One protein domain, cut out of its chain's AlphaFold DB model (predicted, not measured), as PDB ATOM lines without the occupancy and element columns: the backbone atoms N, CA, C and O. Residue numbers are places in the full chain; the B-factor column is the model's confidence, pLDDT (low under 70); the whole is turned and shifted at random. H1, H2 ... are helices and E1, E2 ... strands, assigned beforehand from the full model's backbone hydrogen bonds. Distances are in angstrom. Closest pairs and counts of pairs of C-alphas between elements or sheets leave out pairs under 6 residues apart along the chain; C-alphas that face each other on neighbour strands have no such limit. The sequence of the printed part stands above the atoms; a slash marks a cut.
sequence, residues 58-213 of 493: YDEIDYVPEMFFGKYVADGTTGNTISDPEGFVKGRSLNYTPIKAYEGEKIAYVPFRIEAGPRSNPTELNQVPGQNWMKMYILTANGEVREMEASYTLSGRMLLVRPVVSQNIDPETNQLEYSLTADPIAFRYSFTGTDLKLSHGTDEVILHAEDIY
ATOM      1  N   TYR A  58      61.956  11.601  21.354       88.50
ATOM      2  CA  TYR A  58      61.243  10.409  20.879       88.50
ATOM      3  C   TYR A  58      61.825   9.863  19.565       88.50
ATOM      4  O   TYR A  58      61.788   8.648  19.332       88.50
ATOM      5  N   ASP A  59      62.392  10.739  18.731       83.56
ATOM      6  CA  ASP A  59      63.043  10.406  17.468       83.56
ATOM      7  C   ASP A  59      64.490   9.919  17.574       83.56
ATOM      8  O   ASP A  59      64.940   9.230  16.654       83.56
ATOM      9  N   GLU A  60      65.193  10.155  18.677       82.06
ATOM     10  CA  GLU A  60      66.597   9.748  18.829       82.06
ATOM     11  C   GLU A  60      66.840   8.747  19.964       82.06
ATOM     12  O   GLU A  60      67.869   8.071  19.953       82.06
ATOM     13  N   ILE A  61      65.899   8.607  20.899       87.12
ATOM     14  CA  ILE A  61      66.055   7.765  22.083       87.12
ATOM     15  C   ILE A  61      66.164   6.276  21.745       87.12
ATOM     16  O   ILE A  61      65.446   5.732  20.893       87.12
ATOM     17  N   ASP A  62      67.049   5.608  22.482       85.00
ATOM     18  CA  ASP A  62      67.118   4.156  22.544       85.00
ATOM     19  C   ASP A  62      66.017   3.646  23.483       85.00
ATOM     20  O   ASP A  62      66.115   3.731  24.710       85.00
ATOM     21  N   TYR A  63      64.938   3.139  22.887       89.06
ATOM     22  CA  TYR A  63      63.806   2.586  23.624       89.06
ATOM     23  C   TYR A  63      64.178   1.282  24.333       89.06
ATOM     24  O   TYR A  63      64.811   0.397  23.746       89.06
ATOM     25  N   VAL A  64      63.706   1.146  25.571       89.44
ATOM     26  CA  VAL A  64      63.841  -0.064  26.396       89.44
ATOM     27  C   VAL A  64      62.465  -0.684  26.666       89.44
ATOM     28  O   VAL A  64      61.463   0.034  26.607       89.44
ATOM     29  N   PRO A  65      62.375  -2.003  26.920       90.50
ATOM     30  CA  PRO A  65      61.098  -2.681  27.153       90.50
ATOM     31  C   PRO A  65      60.231  -2.044  28.246       90.50
ATOM     32  O   PRO A  65      59.022  -1.940  28.073       90.50
ATOM     33  N   GLU A  66      60.842  -1.539  29.317       89.81
ATOM     34  CA  GLU A  66      60.171  -0.914  30.461       89.81
ATOM     35  C   GLU A  66      59.333   0.313  30.072       89.81
ATOM     36  O   GLU A  66      58.368   0.640  30.754       89.81
ATOM     37  N   MET A  67      59.632   0.962  28.941       93.62
ATOM     38  CA  MET A  67      58.829   2.076  28.416       93.62
ATOM     39  C   MET A  67      57.445   1.642  27.912       93.62
ATOM     40  O   MET A  67      56.591   2.492  27.681       93.62
ATOM     41  N   PHE A  68      57.226   0.341  27.710       95.06
ATOM     42  CA  PHE A  68      55.930  -0.227  27.338       95.06
ATOM     43  C   PHE A  68      55.128  -0.706  28.540       95.06
ATOM     44  O   PHE A  68      54.000  -1.149  28.335       95.06
ATOM     45  N   PHE A  69      55.683  -0.673  29.757       92.69
ATOM     46  CA  PHE A  69      54.939  -1.101  30.938       92.69
ATOM     47  C   PHE A  69      53.690  -0.240  31.134       92.69
ATOM     48  O   PHE A  69      53.614   0.878  30.621       92.69
ATOM     49  N   GLY A  70      52.700  -0.785  31.833       92.88
ATOM     50  CA  GLY A  70      51.391  -0.179  32.016       92.88
ATOM     51  C   GLY A  70      50.272  -0.880  31.251       92.88
ATOM     52  O   GLY A  70      50.453  -1.869  30.529       92.88
ATOM     53  N   LYS A  71      49.077  -0.318  31.415       95.88
ATOM     54  CA  LYS A  71      47.864  -0.686  30.682       95.88
ATOM     55  C   LYS A  71      47.551   0.425  29.699       95.88
ATOM     56  O   LYS A  71      47.469   1.586  30.091       95.88
ATOM     57  N   TYR A  72      47.349   0.074  28.434       96.81
ATOM     58  CA  TYR A  72      46.996   1.036  27.396       96.81
ATOM     59  C   TYR A  72      45.755   0.581  26.645       96.81
ATOM     60  O   TYR A  72      45.627  -0.596  26.308       96.81
ATOM     61  N   VAL A  73      44.862   1.517  26.340       96.50
ATOM     62  CA  VAL A  73      43.548   1.260  25.745       96.50
ATOM     63  C   VAL A  73      43.274   2.181  24.560       96.50
ATOM     64  O   VAL A  73      43.663   3.343  24.548       96.50
ATOM     65  N   ALA A  74      42.596   1.669  23.539       94.81
ATOM     66  CA  ALA A  74      42.114   2.473  22.423       94.81
ATOM     67  C   ALA A  74      40.843   3.246  22.807       94.81
ATOM     68  O   ALA A  74      40.092   2.825  23.690       94.81
ATOM     69  N   ASP A  75      40.544   4.307  22.057       91.00
ATOM     70  CA  ASP A  75      39.270   5.027  22.145       91.00
ATOM     71  C   ASP A  75      38.051   4.090  22.178       91.00
ATOM     72  O   ASP A  75      37.920   3.163  21.372       91.00
ATOM     73  N   GLY A  76      37.121   4.373  23.092       89.19
ATOM     74  CA  GLY A  76      35.890   3.595  23.259       89.19
ATOM     75  C   GLY A  76      36.076   2.254  23.977       89.19
ATOM     76  O   GLY A  76      35.175   1.415  23.947       89.19
ATOM     77  N   THR A  77      37.217   2.027  24.623       90.62
ATOM     78  CA  THR A  77      37.456   0.838  25.452       90.62
ATOM     79  C   THR A  77      36.983   1.074  26.888       90.62
ATOM     80  O   THR A  77      37.083   2.173  27.427       90.62
ATOM     81  N   THR A  78      36.438   0.040  27.525       85.75
ATOM     82  CA  THR A  78      36.125   0.017  28.960       85.75
ATOM     83  C   THR A  78      36.550  -1.340  29.514       85.75
ATOM     84  O   THR A  78      35.970  -2.375  29.159       85.75
ATOM     85  N   GLY A  79      37.601  -1.342  30.340       84.44
ATOM     86  CA  GLY A  79      38.288  -2.561  30.765       84.44
ATOM     87  C   GLY A  79      38.769  -3.374  29.562       84.44
ATOM     88  O   GLY A  79      39.465  -2.862  28.688       84.44
ATOM     89  N   ASN A  80      38.323  -4.627  29.476       87.56
ATOM     90  CA  ASN A  80      38.735  -5.573  28.426       87.56
ATOM     91  C   ASN A  80      37.754  -5.620  27.244       87.56
ATOM     92  O   ASN A  80      37.765  -6.560  26.446       87.56
ATOM     93  N   THR A  81      36.862  -4.634  27.142       87.50
ATOM     94  CA  THR A  81      35.800  -4.597  26.130       87.50
ATOM     95  C   THR A  81      35.822  -3.298  25.345       87.50
ATOM     96  O   THR A  81      36.219  -2.261  25.867       87.50
ATOM     97  N   ILE A  82      35.352  -3.348  24.099       86.94
ATOM     98  CA  ILE A  82      35.166  -2.167  23.261       86.94
ATOM     99  C   ILE A  82      33.677  -1.859  23.097       86.94
ATOM    100  O   ILE A  82      32.871  -2.762  22.866       86.94
ATOM    101  N   SER A  83      33.302  -0.584  23.220       84.00
ATOM    102  CA  SER A  83      31.905  -0.143  23.217       84.00
ATOM    103  C   SER A  83      31.214  -0.313  21.861       84.00
ATOM    104  O   SER A  83      30.006  -0.534  21.810       84.00
ATOM    105  N   ASP A  84      31.973  -0.204  20.766       79.44
ATOM    106  CA  ASP A  84      31.500  -0.408  19.390       79.44
ATOM    107  C   ASP A  84      32.517  -1.239  18.578       79.44
ATOM    108  O   ASP A  84      33.372  -0.682  17.878       79.44
ATOM    109  N   PRO A  85      32.449  -2.583  18.660       80.00
ATOM    110  CA  PRO A  85      33.360  -3.464  17.930       80.00
ATOM    111  C   PRO A  85      33.260  -3.300  16.409       80.00
ATOM    112  O   PRO A  85      34.269  -3.358  15.706       80.00
ATOM    113  N   GLU A  86      32.054  -3.071  15.878       70.31
ATOM    114  CA  GLU A  86      31.873  -2.867  14.440       70.31
ATOM    115  C   GLU A  86      32.502  -1.552  13.978       70.31
ATOM    116  O   GLU A  86      33.128  -1.521  12.916       70.31
ATOM    117  N   GLY A  87      32.358  -0.484  14.764       67.75
ATOM    118  CA  GLY A  87      32.978   0.815  14.522       67.75
ATOM    119  C   GLY A  87      34.502   0.763  14.568       67.75
ATOM    120  O   GLY A  87      35.149   1.341  13.695       67.75
ATOM    121  N   PHE A  88      35.089   0.005  15.496       74.88
ATOM    122  CA  PHE A  88      36.541  -0.194  15.559       74.88
ATOM    123  C   PHE A  88      37.091  -0.879  14.301       74.88
ATOM    124  O   PHE A  88      38.099  -0.451  13.736       74.88
ATOM    125  N   VAL A  89      36.391  -1.908  13.815       66.62
ATOM    126  CA  VAL A  89      36.783  -2.658  12.613       66.62
ATOM    127  C   VAL A  89      36.537  -1.851  11.333       66.62
ATOM    128  O   VAL A  89      37.420  -1.742  10.478       66.62
ATOM    129  N   LYS A  90      35.343  -1.258  11.179       55.03
ATOM    130  CA  LYS A  90      34.941  -0.513   9.970       55.03
ATOM    131  C   LYS A  90      35.595   0.862   9.874       55.03
ATOM    132  O   LYS A  90      35.906   1.297   8.769       55.03
ATOM    133  N   GLY A  91      35.814   1.536  11.001       50.81
ATOM    134  CA  GLY A  91      36.417   2.870  11.066       50.81
ATOM    135  C   GLY A  91      37.892   2.897  10.668       50.81
ATOM    136  O   GLY A  91      38.392   3.955  10.293       50.81
ATOM    137  N   ARG A  92      38.575   1.741  10.694       57.69
ATOM    138  CA  ARG A  92      40.016   1.622  10.415       57.69
ATOM    139  C   ARG A  92      40.383   0.745   9.211       57.69
ATOM    140  O   ARG A  92      41.543   0.731   8.830       57.69
ATOM    141  N   SER A  93      39.422   0.070   8.565       60.22
ATOM    142  CA  SER A  93      39.678  -0.849   7.430       60.22
ATOM    143  C   SER A  93      40.762  -1.901   7.727       60.22
ATOM    144  O   SER A  93      41.648  -2.128   6.907       60.22
ATOM    145  N   LEU A  94      40.682  -2.529   8.904       66.19
ATOM    146  CA  LEU A  94      41.717  -3.432   9.415       66.19
ATOM    147  C   LEU A  94      41.856  -4.705   8.572       66.19
ATOM    148  O   LEU A  94      40.861  -5.327   8.181       66.19
ATOM    149  N   ASN A  95      43.096  -5.137   8.350       73.38
ATOM    150  CA  ASN A  95      43.380  -6.444   7.778       73.38
ATOM    151  C   ASN A  95      43.358  -7.529   8.871       73.38
ATOM    152  O   ASN A  95      43.551  -7.264  10.059       73.38
ATOM    153  N   TYR A  96      43.129  -8.772   8.446       75.19
ATOM    154  CA  TYR A  96      43.054  -9.928   9.336       75.19
ATOM    155  C   TYR A  96      44.017 -11.025   8.898       75.19
ATOM    156  O   TYR A  96      44.018 -11.411   7.724       75.19
ATOM    157  N   THR A  97      44.762 -11.596   9.846       73.94
ATOM    158  CA  THR A  97      45.686 -12.710   9.586       73.94
ATOM    159  C   THR A  97      45.337 -13.935  10.421       73.94
ATOM    160  O   THR A  97      44.963 -13.782  11.584       73.94
ATOM    161  N   PRO A  98      45.450 -15.156   9.865       72.62
ATOM    162  CA  PRO A  98      45.428 -16.356  10.683       72.62
ATOM    163  C   PRO A  98      46.645 -16.371  11.613       72.62
ATOM    164  O   PRO A  98      47.764 -16.098  11.170       72.62
ATOM    165  N   ILE A  99      46.443 -16.738  12.878       72.75
ATOM    166  CA  ILE A  99      47.538 -16.938  13.835       72.75
ATOM    167  C   ILE A  99      47.569 -18.384  14.306       72.75
ATOM    168  O   ILE A  99      46.563 -18.949  14.729       72.75
ATOM    169  N   LYS A 100      48.760 -18.988  14.238       72.50
ATOM    170  CA  LYS A 100      48.971 -20.402  14.569       72.50
ATOM    171  C   LYS A 100      48.623 -20.731  16.025       72.50
ATOM    172  O   LYS A 100      48.090 -21.805  16.266       72.50
ATOM    173  N   ALA A 101      48.893 -19.810  16.953       74.31
ATOM    174  CA  ALA A 101      48.526 -19.944  18.365       74.31
ATOM    175  C   ALA A 101      47.006 -20.096  18.585       74.31
ATOM    176  O   ALA A 101      46.596 -20.712  19.557       74.31
ATOM    177  N   TYR A 102      46.180 -19.616  17.649       74.38
ATOM    178  CA  TYR A 102      44.715 -19.677  17.712       74.38
ATOM    179  C   TYR A 102      44.130 -20.598  16.644       74.38
ATOM    180  O   TYR A 102      43.117 -20.281  16.027       74.38
ATOM    181  N   GLU A 103      44.817 -21.699  16.334       80.88
ATOM    182  CA  GLU A 103      44.356 -22.699  15.355       80.88
ATOM    183  C   GLU A 103      43.997 -22.110  13.970       80.88
ATOM    184  O   GLU A 103      43.197 -22.664  13.216       80.88
ATOM    185  N   GLY A 104      44.618 -20.984  13.595       78.19
ATOM    186  CA  GLY A 104      44.362 -20.296  12.328       78.19
ATOM    187  C   GLY A 104      43.184 -19.318  12.348       78.19
ATOM    188  O   GLY A 104      42.783 -18.840  11.282       78.19
ATOM    189  N   GLU A 105      42.646 -18.988  13.523       81.31
ATOM    190  CA  GLU A 105      41.669 -17.916  13.682       81.31
ATOM    191  C   GLU A 105      42.223 -16.584  13.171       81.31
ATOM    192  O   GLU A 105      43.395 -16.242  13.357       81.31
ATOM    193  N   LYS A 106      41.356 -15.840  12.481       83.81
ATOM    194  CA  LYS A 106      41.680 -14.550  11.885       83.81
ATOM    195  C   LYS A 106      41.444 -13.436  12.889       83.81
ATOM    196  O   LYS A 106      40.290 -13.165  13.226       83.81
ATOM    197  N   ILE A 107      42.513 -12.755  13.279       84.12
ATOM    198  CA  ILE A 107      42.455 -11.610  14.191       84.12
ATOM    199  C   ILE A 107      42.944 -10.331  13.512       84.12
ATOM    200  O   ILE A 107      43.693 -10.399  12.532       84.12
ATOM    201  N   ALA A 108      42.469  -9.188  14.001       84.12
ATOM    202  CA  ALA A 108      42.909  -7.876  13.556       84.12
ATOM    203  C   ALA A 108      44.413  -7.719  13.807       84.12
ATOM    204  O   ALA A 108      44.944  -8.266  14.771       84.12
ATOM    205  N   TYR A 109      45.113  -6.975  12.953       79.00
ATOM    206  CA  TYR A 109      46.551  -6.807  13.152       79.00
ATOM    207  C   TYR A 109      46.899  -6.009  14.401       79.00
ATOM    208  O   TYR A 109      47.887  -6.336  15.041       79.00
ATOM    209  N   VAL A 110      46.118  -4.984  14.744       88.25
ATOM    210  CA  VAL A 110      46.401  -4.101  15.882       88.25
ATOM    211  C   VAL A 110      45.522  -4.428  17.094       88.25
ATOM    212  O   VAL A 110      44.329  -4.702  16.918       88.25
ATOM    213  N   PRO A 111      46.074  -4.381  18.320       93.50
ATOM    214  CA  PRO A 111      45.290  -4.539  19.538       93.50
ATOM    215  C   PRO A 111      44.449  -3.292  19.835       93.50
ATOM    216  O   PRO A 111      44.764  -2.192  19.387       93.50
ATOM    217  N   PHE A 112      43.382  -3.464  20.614       94.25
ATOM    218  CA  PHE A 112      42.638  -2.349  21.216       94.25
ATOM    219  C   PHE A 112      43.005  -2.123  22.684       94.25
ATOM    220  O   PHE A 112      42.656  -1.091  23.243       94.25
ATOM    221  N   ARG A 113      43.711  -3.070  23.309       96.50
ATOM    222  CA  ARG A 113      44.297  -2.915  24.638       96.50
ATOM    223  C   ARG A 113      45.588  -3.716  24.730       96.50
ATOM    224  O   ARG A 113      45.670  -4.804  24.154       96.50
ATOM    225  N   ILE A 114      46.572  -3.188  25.446       97.19
ATOM    226  CA  ILE A 114      47.757  -3.938  25.865       97.19
ATOM    227  C   ILE A 114      47.966  -3.781  27.367       97.19
ATOM    228  O   ILE A 114      47.660  -2.737  27.936       97.19
ATOM    229  N   GLU A 115      48.513  -4.815  27.983       96.62
ATOM    230  CA  GLU A 115      48.958  -4.821  29.372       96.62
ATOM    231  C   GLU A 115      50.379  -5.369  29.378       96.62
ATOM    232  O   GLU A 115      50.619  -6.464  28.864       96.62
ATOM    233  N   ALA A 116      51.338  -4.617  29.902       93.12
ATOM    234  CA  ALA A 116      52.728  -5.044  29.961       93.12
ATOM    235  C   ALA A 116      53.357  -4.606  31.276       93.12
ATOM    236  O   ALA A 116      53.026  -3.555  31.806       93.12
ATOM    237  N   GLY A 117      54.295  -5.402  31.770       85.38
ATOM    238  CA  GLY A 117      54.871  -5.205  33.093       85.38
ATOM    239  C   GLY A 117      54.275  -6.178  34.123       85.38
ATOM    240  O   GLY A 117      53.131  -6.612  33.958       85.38
ATOM    241  N   PRO A 118      55.044  -6.574  35.148       76.31
ATOM    242  CA  PRO A 118      54.631  -7.587  36.120       76.31
ATOM    243  C   PRO A 118      53.369  -7.250  36.921       76.31
ATOM    244  O   PRO A 118      52.587  -8.151  37.221       76.31
ATOM    245  N   ARG A 119      53.135  -5.974  37.253       80.88
ATOM    246  CA  ARG A 119      51.944  -5.529  37.992       80.88
ATOM    247  C   ARG A 119      50.766  -5.261  37.063       80.88
ATOM    248  O   ARG A 119      49.640  -5.645  37.380       80.88
ATOM    249  N   SER A 120      51.007  -4.669  35.894       87.56
ATOM    250  CA  SER A 120      49.941  -4.406  34.923       87.56
ATOM    251  C   SER A 120      49.428  -5.661  34.226       87.56
ATOM    252  O   SER A 120      48.247  -5.715  33.891       87.56
ATOM    253  N   ASN A 121      50.287  -6.665  34.026       87.50
ATOM    254  CA  ASN A 121      49.962  -7.960  33.435       87.50
ATOM    255  C   ASN A 121      50.416  -9.098  34.374       87.50
ATOM    256  O   ASN A 121      51.410  -9.755  34.075       87.50
ATOM    257  N   PRO A 122      49.725  -9.353  35.497       79.81
ATOM    258  CA  PRO A 122      50.172 -10.302  36.517       79.81
ATOM    259  C   PRO A 122      49.916 -11.753  36.085       79.81
ATOM    260  O   PRO A 122      48.902 -12.358  36.433       79.81
ATOM    261  N   THR A 123      50.831 -12.307  35.292       80.00
ATOM    262  CA  THR A 123      50.787 -13.700  34.807       80.00
ATOM    263  C   THR A 123      52.057 -14.449  35.184       80.00
ATOM    264  O   THR A 123      53.113 -13.835  35.352       80.00
ATOM    265  N   GLU A 124      51.981 -15.782  35.261       71.44
ATOM    266  CA  GLU A 124      53.112 -16.647  35.628       71.44
ATOM    267  C   GLU A 124      54.302 -16.481  34.673       71.44
ATOM    268  O   GLU A 124      55.452 -16.651  35.069       71.44
ATOM    269  N   LEU A 125      54.046 -16.080  33.424       76.44
ATOM    270  CA  LEU A 125      55.090 -15.805  32.439       76.44
ATOM    271  C   LEU A 125      56.035 -14.681  32.879       76.44
ATOM    272  O   LEU A 125      57.217 -14.742  32.555       76.44
ATOM    273  N   ASN A 126      55.570 -13.697  33.658       70.81
ATOM    274  CA  ASN A 126      56.435 -12.610  34.141       70.81
ATOM    275  C   ASN A 126      57.525 -13.088  35.106       70.81
ATOM    276  O   ASN A 126      58.495 -12.367  35.309       70.81
ATOM    277  N   GLN A 127      57.413 -14.309  35.632       62.53
ATOM    278  CA  GLN A 127      58.450 -14.938  36.448       62.53
ATOM    279  C   GLN A 127      59.603 -15.499  35.599       62.53
ATOM    280  O   GLN A 127      60.628 -15.898  36.145       62.53
ATOM    281  N   VAL A 128      59.467 -15.552  34.264       64.75
ATOM    282  CA  VAL A 128      60.514 -16.057  33.364       64.75
ATOM    283  C   VAL A 128      61.582 -14.977  33.148       64.75
ATOM    284  O   VAL A 128      61.310 -13.985  32.462       64.75
ATOM    285  N   PRO A 129      62.818 -15.170  33.645       57.66
ATOM    286  CA  PRO A 129      63.861 -14.157  33.557       57.66
ATOM    287  C   PRO A 129      64.340 -13.934  32.116       57.66
ATOM    288  O   PRO A 129      64.324 -14.834  31.271       57.66
ATOM    289  N   GLY A 130      64.805 -12.714  31.835       60.56
ATOM    290  CA  GLY A 130      65.394 -12.336  30.544       60.56
ATOM    291  C   GLY A 130      64.396 -12.194  29.388       60.56
ATOM    292  O   GLY A 130      64.814 -11.977  28.250       60.56
ATOM    293  N   GLN A 131      63.097 -12.304  29.664       71.12
ATOM    294  CA  GLN A 131      62.023 -12.109  28.696       71.12
ATOM    295  C   GLN A 131      61.102 -10.979  29.145       71.12
ATOM    296  O   GLN A 131      60.892 -10.771  30.335       71.12
ATOM    297  N   ASN A 132      60.524 -10.276  28.173       83.75
ATOM    298  CA  ASN A 132      59.477  -9.298  28.439       83.75
ATOM    299  C   ASN A 132      58.144  -9.840  27.945       83.75
ATOM    300  O   ASN A 132      58.066 -10.384  26.838       83.75
ATOM    301  N   TRP A 133      57.107  -9.664  28.756       89.50
ATOM    302  CA  TRP A 133      55.791 -10.242  28.528       89.50
ATOM    303  C   TRP A 133      54.720  -9.172  28.477       89.50
ATOM    304  O   TRP A 133      54.757  -8.181  29.207       89.50
ATOM    305  N   MET A 134      53.761  -9.382  27.588       95.12
ATOM    306  CA  MET A 134      52.588  -8.538  27.467       95.12
ATOM    307  C   MET A 134      51.370  -9.380  27.123       95.12
ATOM    308  O   MET A 134      51.476 -10.446  26.509       95.12
ATOM    309  N   LYS A 135      50.207  -8.851  27.471       96.25
ATOM    310  CA  LYS A 135      48.912  -9.335  27.029       96.25
ATOM    311  C   LYS A 135      48.309  -8.324  26.072       96.25
ATOM    312  O   LYS A 135      48.251  -7.133  26.358       96.25
ATOM    313  N   MET A 136      47.873  -8.797  24.915       95.50
ATOM    314  CA  MET A 136      47.203  -8.002  23.897       95.50
ATOM    315  C   MET A 136      45.747  -8.432  23.773       95.50
ATOM    316  O   MET A 136      45.447  -9.619  23.686       95.50
ATOM    317  N   TYR A 137      44.846  -7.463  23.685       94.38
ATOM    318  CA  TYR A 137      43.432  -7.691  23.425       94.38
ATOM    319  C   TYR A 137      43.125  -7.304  21.986       94.38
ATOM    320  O   TYR A 137      43.322  -6.158  21.573       94.38
ATOM    321  N   ILE A 138      42.673  -8.278  21.204       90.31
ATOM    322  CA  ILE A 138      42.530  -8.157  19.754       90.31
ATOM    323  C   ILE A 138      41.146  -8.665  19.345       90.31
ATOM    324  O   ILE A 138      40.618  -9.602  19.939       90.31
ATOM    325  N   LEU A 139      40.543  -8.053  18.324       88.06
ATOM    326  CA  LEU A 139      39.280  -8.531  17.764       88.06
ATOM    327  C   LEU A 139      39.495  -9.616  16.706       88.06
ATOM    328  O   LEU A 139      40.366  -9.505  15.843       88.06
ATOM    329  N   THR A 140      38.633 -10.625  16.703       85.00
ATOM    330  CA  THR A 140      38.514 -11.587  15.604       85.00
ATOM    331  C   THR A 140      37.761 -10.972  14.426       85.00
ATOM    332  O   THR A 140      37.073  -9.956  14.552       85.00
ATOM    333  N   ALA A 141      37.838 -11.610  13.255       79.75
ATOM    334  CA  ALA A 141      37.068 -11.208  12.072       79.75
ATOM    335  C   ALA A 141      35.542 -11.231  12.287       79.75
ATOM    336  O   ALA A 141      34.809 -10.596  11.533       79.75
ATOM    337  N   ASN A 142      35.070 -11.942  13.316       78.31
ATOM    338  CA  ASN A 142      33.660 -12.023  13.687       78.31
ATOM    339  C   ASN A 142      33.277 -11.028  14.801       78.31
ATOM    340  O   ASN A 142      32.133 -11.038  15.246       78.31
ATOM    341  N   GLY A 143      34.211 -10.180  15.250       78.62
ATOM    342  CA  GLY A 143      33.980  -9.176  16.293       78.62
ATOM    343  C   GLY A 143      34.088  -9.702  17.728       78.62
ATOM    344  O   GLY A 143      33.693  -9.001  18.654       78.62
ATOM    345  N   GLU A 144      34.614 -10.912  17.931       84.31
ATOM    346  CA  GLU A 144      34.876 -11.437  19.276       84.31
ATOM    347  C   GLU A 144      36.207 -10.909  19.816       84.31
ATOM    348  O   GLU A 144      37.136 -10.674  19.049       84.31
ATOM    349  N   VAL A 145      36.328 -10.773  21.135       87.56
ATOM    350  CA  VAL A 145      37.596 -10.424  21.788       87.56
ATOM    351  C   VAL A 145      38.453 -11.680  21.970       87.56
ATOM    352  O   VAL A 145      37.945 -12.760  22.295       87.56
ATOM    353  N   ARG A 146      39.762 -11.538  21.760       89.31
ATOM    354  CA  ARG A 146      40.790 -12.523  22.096       89.31
ATOM    355  C   ARG A 146      41.869 -11.876  22.938       89.31
ATOM    356  O   ARG A 146      42.351 -10.797  22.601       89.31
ATOM    357  N   GLU A 147      42.246 -12.580  23.994       92.44
ATOM    358  CA  GLU A 147      43.422 -12.272  24.794       92.44
ATOM    359  C   GLU A 147      44.614 -13.035  24.223       92.44
ATOM    360  O   GLU A 147      44.515 -14.225  23.903       92.44
ATOM    361  N   MET A 148      45.728 -12.333  24.064       92.19
ATOM    362  CA  MET A 148      46.968 -12.851  23.519       92.19
ATOM    363  C   MET A 148      48.126 -12.527  24.426       92.19
ATOM    364  O   MET A 148      48.654 -11.421  24.408       92.19
ATOM    365  N   GLU A 149      48.557 -13.536  25.165       93.81
ATOM    366  CA  GLU A 149      49.834 -13.491  25.850       93.81
ATOM    367  C   GLU A 149      50.960 -13.675  24.840       93.81
ATOM    368  O   GLU A 149      50.898 -14.511  23.929       93.81
ATOM    369  N   ALA A 150      51.986 -12.849  24.973       94.19
ATOM    370  CA  ALA A 150      53.108 -12.841  24.065       94.19
ATOM    371  C   ALA A 150      54.384 -12.383  24.763       94.19
ATOM    372  O   ALA A 150      54.378 -11.468  25.588       94.19
ATOM    373  N   SER A 151      55.496 -12.983  24.351       92.38
ATOM    374  CA  SER A 151      56.812 -12.398  24.583       92.38
ATOM    375  C   SER A 151      57.015 -11.249  23.600       92.38
ATOM    376  O   SER A 151      56.571 -11.327  22.448       92.38
ATOM    377  N   TYR A 152      57.711 -10.195  24.011       94.31
ATOM    378  CA  TYR A 152      58.079  -9.113  23.113       94.31
ATOM    379  C   TYR A 152      59.538  -8.689  23.245       94.31
ATOM    380  O   TYR A 152      60.185  -8.821  24.282       94.31
ATOM    381  N   THR A 153      60.064  -8.167  22.141       84.25
ATOM    382  CA  THR A 153      61.410  -7.593  22.051       84.25
ATOM    383  C   THR A 153      61.373  -6.333  21.202       84.25
ATOM    384  O   THR A 153      60.509  -6.188  20.332       84.25
ATOM    385  N   LEU A 154      62.325  -5.431  21.431       86.12
ATOM    386  CA  LEU A 154      62.487  -4.220  20.633       86.12
ATOM    387  C   LEU A 154      63.648  -4.393  19.650       86.12
ATOM    388  O   LEU A 154      64.712  -4.904  19.994       86.12
ATOM    389  N   SER A 155      63.445  -3.967  18.406       82.19
ATOM    390  CA  SER A 155      64.483  -3.917  17.376       82.19
ATOM    391  C   SER A 155      64.399  -2.581  16.644       82.19
ATOM    392  O   SER A 155      63.630  -2.410  15.693       82.19
ATOM    393  N   GLY A 156      65.139  -1.590  17.147       83.75
ATOM    394  CA  GLY A 156      64.948  -0.194  16.752       83.75
ATOM    395  C   GLY A 156      63.494   0.224  16.990       83.75
ATOM    396  O   GLY A 156      62.949  -0.016  18.061       83.75
ATOM    397  N   ARG A 157      62.828   0.758  15.960       88.56
ATOM    398  CA  ARG A 157      61.410   1.180  16.001       88.56
ATOM    399  C   ARG A 157      60.401   0.059  15.750       88.56
ATOM    400  O   ARG A 157      59.270   0.328  15.348       88.56
ATOM    401  N   MET A 158      60.823  -1.190  15.917       93.69
ATOM    402  CA  MET A 158      59.960  -2.356  15.764       93.69
ATOM    403  C   MET A 158      59.738  -3.033  17.114       93.69
ATOM    404  O   MET A 158      60.700  -3.412  17.777       93.69
ATOM    405  N   LEU A 159      58.475  -3.221  17.479       95.31
ATOM    406  CA  LEU A 159      58.028  -4.095  18.553       95.31
ATOM    407  C   LEU A 159      57.747  -5.461  17.922       95.31
ATOM    408  O   LEU A 159      56.865  -5.598  17.074       95.31
ATOM    409  N   LEU A 160      58.547  -6.458  18.285       91.81
ATOM    410  CA  LEU A 160      58.437  -7.821  17.777       91.81
ATOM    411  C   LEU A 160      57.742  -8.681  18.824       91.81
ATOM    412  O   LEU A 160      58.335  -8.993  19.853       91.81
ATOM    413  N   VAL A 161      56.507  -9.071  18.534       94.50
ATOM    414  CA  VAL A 161      55.612  -9.793  19.441       94.50
ATOM    415  C   VAL A 161      55.537 -11.250  19.011       94.50
ATOM    416  O   VAL A 161      55.211 -11.547  17.863       94.50
ATOM    417  N   ARG A 162      55.836 -12.177  19.915       92.94
ATOM    418  CA  ARG A 162      55.727 -13.620  19.693       92.94
ATOM    419  C   ARG A 162      54.626 -14.190  20.582       92.94
ATOM    420  O   ARG A 162      54.872 -14.384  21.772       92.94
ATOM    421  N   PRO A 163      53.436 -14.460  20.020       93.69
ATOM    422  CA  PRO A 163      52.356 -15.091  20.759       93.69
ATOM    423  C   PRO A 163      52.783 -16.408  21.407       93.69
ATOM    424  O   PRO A 163      53.522 -17.201  20.809       93.69
ATOM    425  N   VAL A 164      52.270 -16.651  22.608       92.25
ATOM    426  CA  VAL A 164      52.366 -17.940  23.288       92.25
ATOM    427  C   VAL A 164      51.460 -18.937  22.566       92.25
ATOM    428  O   VAL A 164      50.298 -18.662  22.286       92.25
ATOM    429  N   VAL A 165      52.015 -20.093  22.207       88.94
ATOM    430  CA  VAL A 165      51.302 -21.190  21.531       88.94
ATOM    431  C   VAL A 165      50.812 -22.218  22.545       88.94
ATOM    432  O   VAL A 165      49.740 -22.793  22.380       88.94
ATOM    433  N   SER A 166      51.603 -22.466  23.585       86.12
ATOM    434  CA  SER A 166      51.253 -23.355  24.686       86.12
ATOM    435  C   SER A 166      51.925 -22.872  25.957       86.12
ATOM    436  O   SER A 166      53.071 -22.428  25.899       86.12
ATOM    437  N   GLN A 167      51.246 -23.040  27.082       85.81
ATOM    438  CA  GLN A 167      51.781 -22.821  28.416       85.81
ATOM    439  C   GLN A 167      51.235 -23.912  29.330       85.81
ATOM    440  O   GLN A 167      50.043 -24.221  29.283       85.81
ATOM    441  N   ASN A 168      52.106 -24.523  30.124       86.62
ATOM    442  CA  ASN A 168      51.724 -25.447  31.176       86.62
ATOM    443  C   ASN A 168      52.711 -25.324  32.344       86.62
ATOM    444  O   ASN A 168      53.861 -24.940  32.148       86.62
ATOM    445  N   ILE A 169      52.245 -25.626  33.550       76.38
ATOM    446  CA  ILE A 169      53.133 -25.867  34.684       76.38
ATOM    447  C   ILE A 169      53.289 -27.379  34.767       76.38
ATOM    448  O   ILE A 169      52.285 -28.090  34.895       76.38
ATOM    449  N   ASP A 170      54.522 -27.863  34.668       75.25
ATOM    450  CA  ASP A 170      54.826 -29.273  34.858       75.25
ATOM    451  C   ASP A 170      54.435 -29.659  36.298       75.25
ATOM    452  O   ASP A 170      54.983 -29.110  37.255       75.25
ATOM    453  N   PRO A 171      53.480 -30.585  36.492       69.12
ATOM    454  CA  PRO A 171      52.982 -30.926  37.818       69.12
ATOM    455  C   PRO A 171      54.005 -31.675  38.687       69.12
ATOM    456  O   PRO A 171      53.792 -31.781  39.893       69.12
ATOM    457  N   GLU A 172      55.071 -32.234  38.106       63.53
ATOM    458  CA  GLU A 172      56.129 -32.938  38.839       63.53
ATOM    459  C   GLU A 172      57.267 -32.000  39.244       63.53
ATOM    460  O   GLU A 172      57.813 -32.140  40.339       63.53
ATOM    461  N   THR A 173      57.627 -31.051  38.377       61.91
ATOM    462  CA  THR A 173      58.761 -30.141  38.605       61.91
ATOM    463  C   THR A 173      58.346 -28.740  39.050       61.91
ATOM    464  O   THR A 173      59.199 -27.961  39.465       61.91
ATOM    465  N   ASN A 174      57.051 -28.417  38.975       60.75
ATOM    466  CA  ASN A 174      56.490 -27.078  39.163       60.75
ATOM    467  C   ASN A 174      57.131 -26.012  38.249       60.75
ATOM    468  O   ASN A 174      57.085 -24.821  38.549       60.75
ATOM    469  N   GLN A 175      57.744 -26.428  37.134       68.75
ATOM    470  CA  GLN A 175      58.372 -25.524  36.174       68.75
ATOM    471  C   GLN A 175      57.377 -25.067  35.111       68.75
ATOM    472  O   GLN A 175      56.585 -25.854  34.590       68.75
ATOM    473  N   LEU A 176      57.447 -23.785  34.758       73.94
ATOM    474  CA  LEU A 176      56.666 -23.213  33.671       73.94
ATOM    475  C   LEU A 176      57.265 -23.608  32.315       73.94
ATOM    476  O   LEU A 176      58.301 -23.086  31.900       73.94
ATOM    477  N   GLU A 177      56.582 -24.484  31.588       81.19
ATOM    478  CA  GLU A 177      56.891 -24.796  30.199       81.19
ATOM    479  C   GLU A 177      56.033 -23.950  29.259       81.19
ATOM    480  O   GLU A 177      54.802 -23.930  29.345       81.19
ATOM    481  N   TYR A 178      56.665 -23.292  28.289       86.25
ATOM    482  CA  TYR A 178      55.949 -22.535  27.268       86.25
ATOM    483  C   TYR A 178      56.579 -22.690  25.885       86.25
ATOM    484  O   TYR A 178      57.756 -23.016  25.728       86.25
ATOM    485  N   SER A 179      55.785 -22.431  24.849       90.38
ATOM    486  CA  SER A 179      56.280 -22.314  23.480       90.38
ATOM    487  C   SER A 179      55.746 -21.054  22.814       90.38
ATOM    488  O   SER A 179      54.627 -20.620  23.076       90.38
ATOM    489  N   LEU A 180      56.563 -20.457  21.948       88.00
ATOM    490  CA  LEU A 180      56.245 -19.230  21.222       88.00
ATOM    491  C   LEU A 180      56.051 -19.518  19.731       88.00
ATOM    492  O   LEU A 180      56.550 -20.514  19.196       88.00
ATOM    493  N   THR A 181      55.372 -18.619  19.020       85.44
ATOM    494  CA  THR A 181      55.386 -18.655  17.554       85.44
ATOM    495  C   THR A 181      56.811 -18.475  17.021       85.44
ATOM    496  O   THR A 181      57.619 -17.726  17.572       85.44
ATOM    497  N   ALA A 182      57.120 -19.150  15.910       80.50
ATOM    498  CA  ALA A 182      58.420 -19.010  15.251       80.50
ATOM    499  C   ALA A 182      58.607 -17.593  14.684       80.50
ATOM    500  O   ALA A 182      59.614 -16.931  14.947       80.50
ATOM    501  N   ASP A 183      57.599 -17.120  13.949       80.69
ATOM    502  CA  ASP A 183      57.596 -15.797  13.339       80.69
ATOM    503  C   ASP A 183      56.931 -14.780  14.281       80.69
ATOM    504  O   ASP A 183      55.820 -15.039  14.767       80.69
ATOM    505  N   PRO A 184      57.587 -13.639  14.567       88.88
ATOM    506  CA  PRO A 184      56.975 -12.566  15.334       88.88
ATOM    507  C   PRO A 184      55.988 -11.763  14.479       88.88
ATOM    508  O   PRO A 184      56.189 -11.554  13.281       88.88
ATOM    509  N   ILE A 185      54.965 -11.222  15.131       87.94
ATOM    510  CA  ILE A 185      54.171 -10.112  14.614       87.94
ATOM    511  C   ILE A 185      54.977  -8.839  14.861       87.94
ATOM    512  O   ILE A 185      55.356  -8.541  15.991       87.94
ATOM    513  N   ALA A 186      55.276  -8.102  13.798       91.00
ATOM    514  CA  ALA A 186      56.090  -6.901  13.886       91.00
ATOM    515  C   ALA A 186      55.213  -5.648  13.824       91.00
ATOM    516  O   ALA A 186      54.487  -5.453  12.848       91.00
ATOM    517  N   PHE A 187      55.324  -4.783  14.825       94.31
ATOM    518  CA  PHE A 187      54.665  -3.483  14.873       94.31
ATOM    519  C   PHE A 187      55.699  -2.375  14.782       94.31
ATOM    520  O   PHE A 187      56.703  -2.410  15.486       94.31
ATOM    521  N   ARG A 188      55.453  -1.364  13.954       95.44
ATOM    522  CA  ARG A 188      56.120  -0.073  14.133       95.44
ATOM    523  C   ARG A 188      55.457   0.637  15.299       95.44
ATOM    524  O   ARG A 188      54.227   0.679  15.341       95.44
ATOM    525  N   TYR A 189      56.255   1.204  16.192       96.06
ATOM    526  CA  TYR A 189      55.743   1.965  17.325       96.06
ATOM    527  C   TYR A 189      56.324   3.377  17.382       96.06
ATOM    528  O   TYR A 189      57.411   3.643  16.859       96.06
ATOM    529  N   SER A 190      55.588   4.270  18.034       94.56
ATOM    530  CA  SER A 190      56.048   5.595  18.447       94.56
ATOM    531  C   SER A 190      55.289   6.038  19.690       94.56
ATOM    532  O   SER A 190      54.103   5.732  19.814       94.56
ATOM    533  N   PHE A 191      55.956   6.795  20.556       93.44
ATOM    534  CA  PHE A 191      55.332   7.430  21.710       93.44
ATOM    535  C   PHE A 191      55.171   8.932  21.483       93.44
ATOM    536  O   PHE A 191      55.972   9.558  20.787       93.44
ATOM    537  N   THR A 192      54.126   9.505  22.066       90.88
ATOM    538  CA  THR A 192      53.944  10.954  22.189       90.88
ATOM    539  C   THR A 192      53.222  11.214  23.500       90.88
ATOM    540  O   THR A 192      52.071  10.817  23.663       90.88
ATOM    541  N   GLY A 193      53.904  11.826  24.467       89.88
ATOM    542  CA  GLY A 193      53.397  11.834  25.833       89.88
ATOM    543  C   GLY A 193      53.229  10.413  26.361       89.88
ATOM    544  O   GLY A 193      54.136   9.589  26.246       89.88
ATOM    545  N   THR A 194      52.052  10.129  26.907       91.81
ATOM    546  CA  THR A 194      51.669   8.802  27.407       91.81
ATOM    547  C   THR A 194      50.937   7.951  26.369       91.81
ATOM    548  O   THR A 194      50.484   6.854  26.690       91.81
ATOM    549  N   ASP A 195      50.811   8.443  25.136       94.88
ATOM    550  CA  ASP A 195      50.151   7.720  24.058       94.88
ATOM    551  C   ASP A 195      51.152   6.844  23.306       94.88
ATOM    552  O   ASP A 195      52.207   7.299  22.852       94.88
ATOM    553  N   LEU A 196      50.772   5.584  23.116       96.50
ATOM    554  CA  LEU A 196      51.484   4.603  22.317       96.50
ATOM    555  C   LEU A 196      50.753   4.398  20.993       96.50
ATOM    556  O   LEU A 196      49.655   3.840  20.936       96.50
ATOM    557  N   LYS A 197      51.397   4.768  19.891       96.12
ATOM    558  CA  LYS A 197      50.928   4.407  18.556       96.12
ATOM    559  C   LYS A 197      51.567   3.096  18.114       96.12
ATOM    560  O   LYS A 197      52.790   2.997  18.064       96.12
ATOM    561  N   LEU A 198      50.749   2.128  17.704       96.12
ATOM    562  CA  LEU A 198      51.186   0.892  17.049       96.12
ATOM    563  C   LEU A 198      50.671   0.848  15.612       96.12
ATOM    564  O   LEU A 198      49.531   1.214  15.333       96.12
ATOM    565  N   SER A 199      51.503   0.364  14.692       93.00
ATOM    566  CA  SER A 199      51.112   0.174  13.296       93.00
ATOM    567  C   SER A 199      51.676  -1.106  12.690       93.00
ATOM    568  O   SER A 199      52.817  -1.497  12.946       93.00
ATOM    569  N   HIS A 200      50.868  -1.752  11.856       88.31
ATOM    570  CA  HIS A 200      51.223  -2.944  11.099       88.31
ATOM    571  C   HIS A 200      50.722  -2.797   9.659       88.31
ATOM    572  O   HIS A 200      49.524  -2.829   9.387       88.31
ATOM    573  N   GLY A 201      51.642  -2.621   8.708       85.44
ATOM    574  CA  GLY A 201      51.267  -2.315   7.327       85.44
ATOM    575  C   GLY A 201      50.556  -0.962   7.233       85.44
ATOM    576  O   GLY A 201      51.164   0.065   7.518       85.44
ATOM    577  N   THR A 202      49.293  -0.966   6.805       84.38
ATOM    578  CA  THR A 202      48.424   0.228   6.758       84.38
ATOM    579  C   THR A 202      47.568   0.403   8.006       84.38
ATOM    580  O   THR A 202      46.924   1.438   8.147       84.38
ATOM    581  N   ASP A 203      47.526  -0.608   8.873       86.56
ATOM    582  CA  ASP A 203      46.665  -0.618  10.046       86.56
ATOM    583  C   ASP A 203      47.374   0.100  11.194       86.56
ATOM    584  O   ASP A 203      48.561  -0.135  11.439       86.56
ATOM    585  N   GLU A 204      46.656   0.966  11.905       91.44
ATOM    586  CA  GLU A 204      47.193   1.718  13.037       91.44
ATOM    587  C   GLU A 204      46.191   1.842  14.188       91.44
ATOM    588  O   GLU A 204      44.972   1.829  14.000       91.44
ATOM    589  N   VAL A 205      46.731   1.966  15.396       92.50
ATOM    590  CA  VAL A 205      45.998   2.261  16.625       92.50
ATOM    591  C   VAL A 205      46.814   3.223  17.473       92.50
ATOM    592  O   VAL A 205      48.035   3.102  17.549       92.50
ATOM    593  N   ILE A 206      46.127   4.169  18.106       95.06
ATOM    594  CA  ILE A 206      46.652   4.920  19.243       95.06
ATOM    595  C   ILE A 206      46.042   4.283  20.488       95.06
ATOM    596  O   ILE A 206      44.832   4.036  20.526       95.06
ATOM    597  N   LEU A 207      46.903   3.941  21.437       96.44
ATOM    598  CA  LEU A 207      46.559   3.409  22.741       96.44
ATOM    599  C   LEU A 207      46.971   4.444  23.785       96.44
ATOM    600  O   LEU A 207      48.118   4.885  23.805       96.44
ATOM    601  N   HIS A 208      46.036   4.807  24.641       95.12
ATOM    602  CA  HIS A 208      46.212   5.765  25.720       95.12
ATOM    603  C   HIS A 208      46.493   5.010  27.011       95.12
ATOM    604  O   HIS A 208      45.844   3.992  27.255       95.12
ATOM    605  N   ALA A 209      47.418   5.493  27.841       94.25
ATOM    606  CA  ALA A 209      47.576   4.954  29.188       94.25
ATOM    607  C   ALA A 209      46.226   4.986  29.931       94.25
ATOM    608  O   ALA A 209      45.573   6.030  29.984       94.25
ATOM    609  N   GLU A 210      45.789   3.836  30.449       94.44
ATOM    610  CA  GLU A 210      44.402   3.604  30.873       94.44
ATOM    611  C   GLU A 210      43.945   4.570  31.966       94.44
ATOM    612  O   GLU A 210      42.875   5.159  31.829       94.44
ATOM    613  N   ASP A 211      44.761   4.775  33.001       90.38
ATOM    614  CA  ASP A 211      44.425   5.673  34.110       90.38
ATOM    615  C   ASP A 211      44.155   7.093  33.586       90.38
ATOM    616  O   ASP A 211      43.076   7.654  33.774       90.38
ATOM    617  N   ILE A 212      45.089   7.626  32.793       90.19
ATOM    618  CA  ILE A 212      45.003   8.977  32.223       90.19
ATOM    619  C   ILE A 212      43.793   9.097  31.292       90.19
ATOM    620  O   ILE A 212      43.071  10.094  31.336       90.19
ATOM    621  N   TYR A 213      43.542   8.076  30.469       92.12
ATOM    622  CA  TYR A 213      42.383   8.024  29.580       92.12
ATOM    623  C   TYR A 213      41.054   8.036  30.350       92.12
ATOM    624  O   TYR A 213      40.095   8.687  29.929       92.12
TER     625      TYR A 213
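AT A GLANCE: This is residues 58 to 213 of the 493 residues of the protein "OmpA-like domain-containing protein" of Ruminococcus sp (UniProt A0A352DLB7). A small closed barrel of eight antiparallel strands, E1, E4, E5, E6, E7, E9, E10 and E11, makes the body, and the hairpin of E7 and E8 runs out from it as an arm whose tip, residues 170 to 175, sticks out. Four short helices lie round the barrel: H1 and H3 by the end where E5 begins, H2 by the end where E5 ends, as is the small separate hairpin of E2 and E3, and H4 outside the wall by E1. The printed part has 156 residues, with four named helices and eleven named strands in the order H1 E1 H2 E2 E3 E4 H3 E5 E6 E7 E8 E9 E10 E11 H4; the class is mixed, helices and strands. It is compact, with a radius of gyration of the C-alphas of 15.4 A and spans of 49 by 38 by 28 A.

HOW THE PARTS SIT: H1, residues 65 to 68, is on the barrel and outside it, over none of its strands, at a height over the sheet of 6.2 A. E1, residues 70 to 73, follows by a tight link. H2, residues 85 to 92, is on the barrel too. E2, residues 96 to 98, and E3, residues 106 to 108, form a hairpin with N 97 and O 107 3.1 A apart. E4, residues 113 to 116, is antiparallel to E1, with N 70 and O 116 2.8 A apart, and its Ala 116 and Phe 68 are the closest C-alphas of E4 and H1, 6.4 A apart. H3, residues 124 to 127, stands at the sheet's level, at a height of 2.3 A. E5, residues 132 to 139, is antiparallel to E4, with N 115 and O 135 2.8 A apart; its closest C-alphas to H3 are Trp 133 and Asn 126, 6.1 A, to E3 Leu 139 and Ala 108, 5.6 A, and to H2 Leu 139 and Pro 85, 7.8 A. E6, residues 145 to 155, bends by 64 degrees at residue 151 and forms a hairpin with E5, with N 136 and O 148 2.8 A apart. E7, residues 158 to 169, bends by 61 degrees at residue 166 and forms a hairpin with E6, with N 160 and O 153 2.8 A apart. E8, residues 176 to 180, is not in the ring; it forms a hairpin with E7, with N 177 and O 168 2.8 A apart, and E5 E6 E7 E8 are a meander, each strand the antiparallel neighbour of the one before. E9, residues 185 to 192, lies on the same side of E7 as E8, with N 159 and O 187 2.8 A apart. E10, residues 195 to 200, and E11, residues 203 to 209, complete a second meander, E9 E10 E11, with N 188 and O 199 2.8 A apart and N 196 and O 207 2.8 A apart. E11 and E1 close the ring, with N 73 and O 208 2.8 A apart. H4, residues 210 to 213, is outside the barrel at a height of 7.5 A; its closest C-alphas to E1 are Glu 210 and Tyr 72, 5.0 A. In H2, 3 of 4 O i to N i+4 pairs are within hydrogen-bond range; H1, H3 and H4 are too short for such a pair.

IN THESE COORDINATES: H1 begins at C-alpha 65 (61.098, -2.681, 27.153). From first to last C-alpha E7 measures 30.9 A, E6 28.0 A, E5 22.9 A, E9 22.4 A and E11 20.0 A. H4 ends at C-alpha 213 (42.383, 8.024, 29.580).

THE WHOLE: The two C-alphas farthest apart are those of Gly 91 and Glu 172, 49.4 A. The printed part has no cut, and the one long link is E1 to H2, 11 residues. The mean pLDDT of the printed part is 84.6; residue 87 and residues 89 to 94, 127 to 130 and 171 to 175 are under 70.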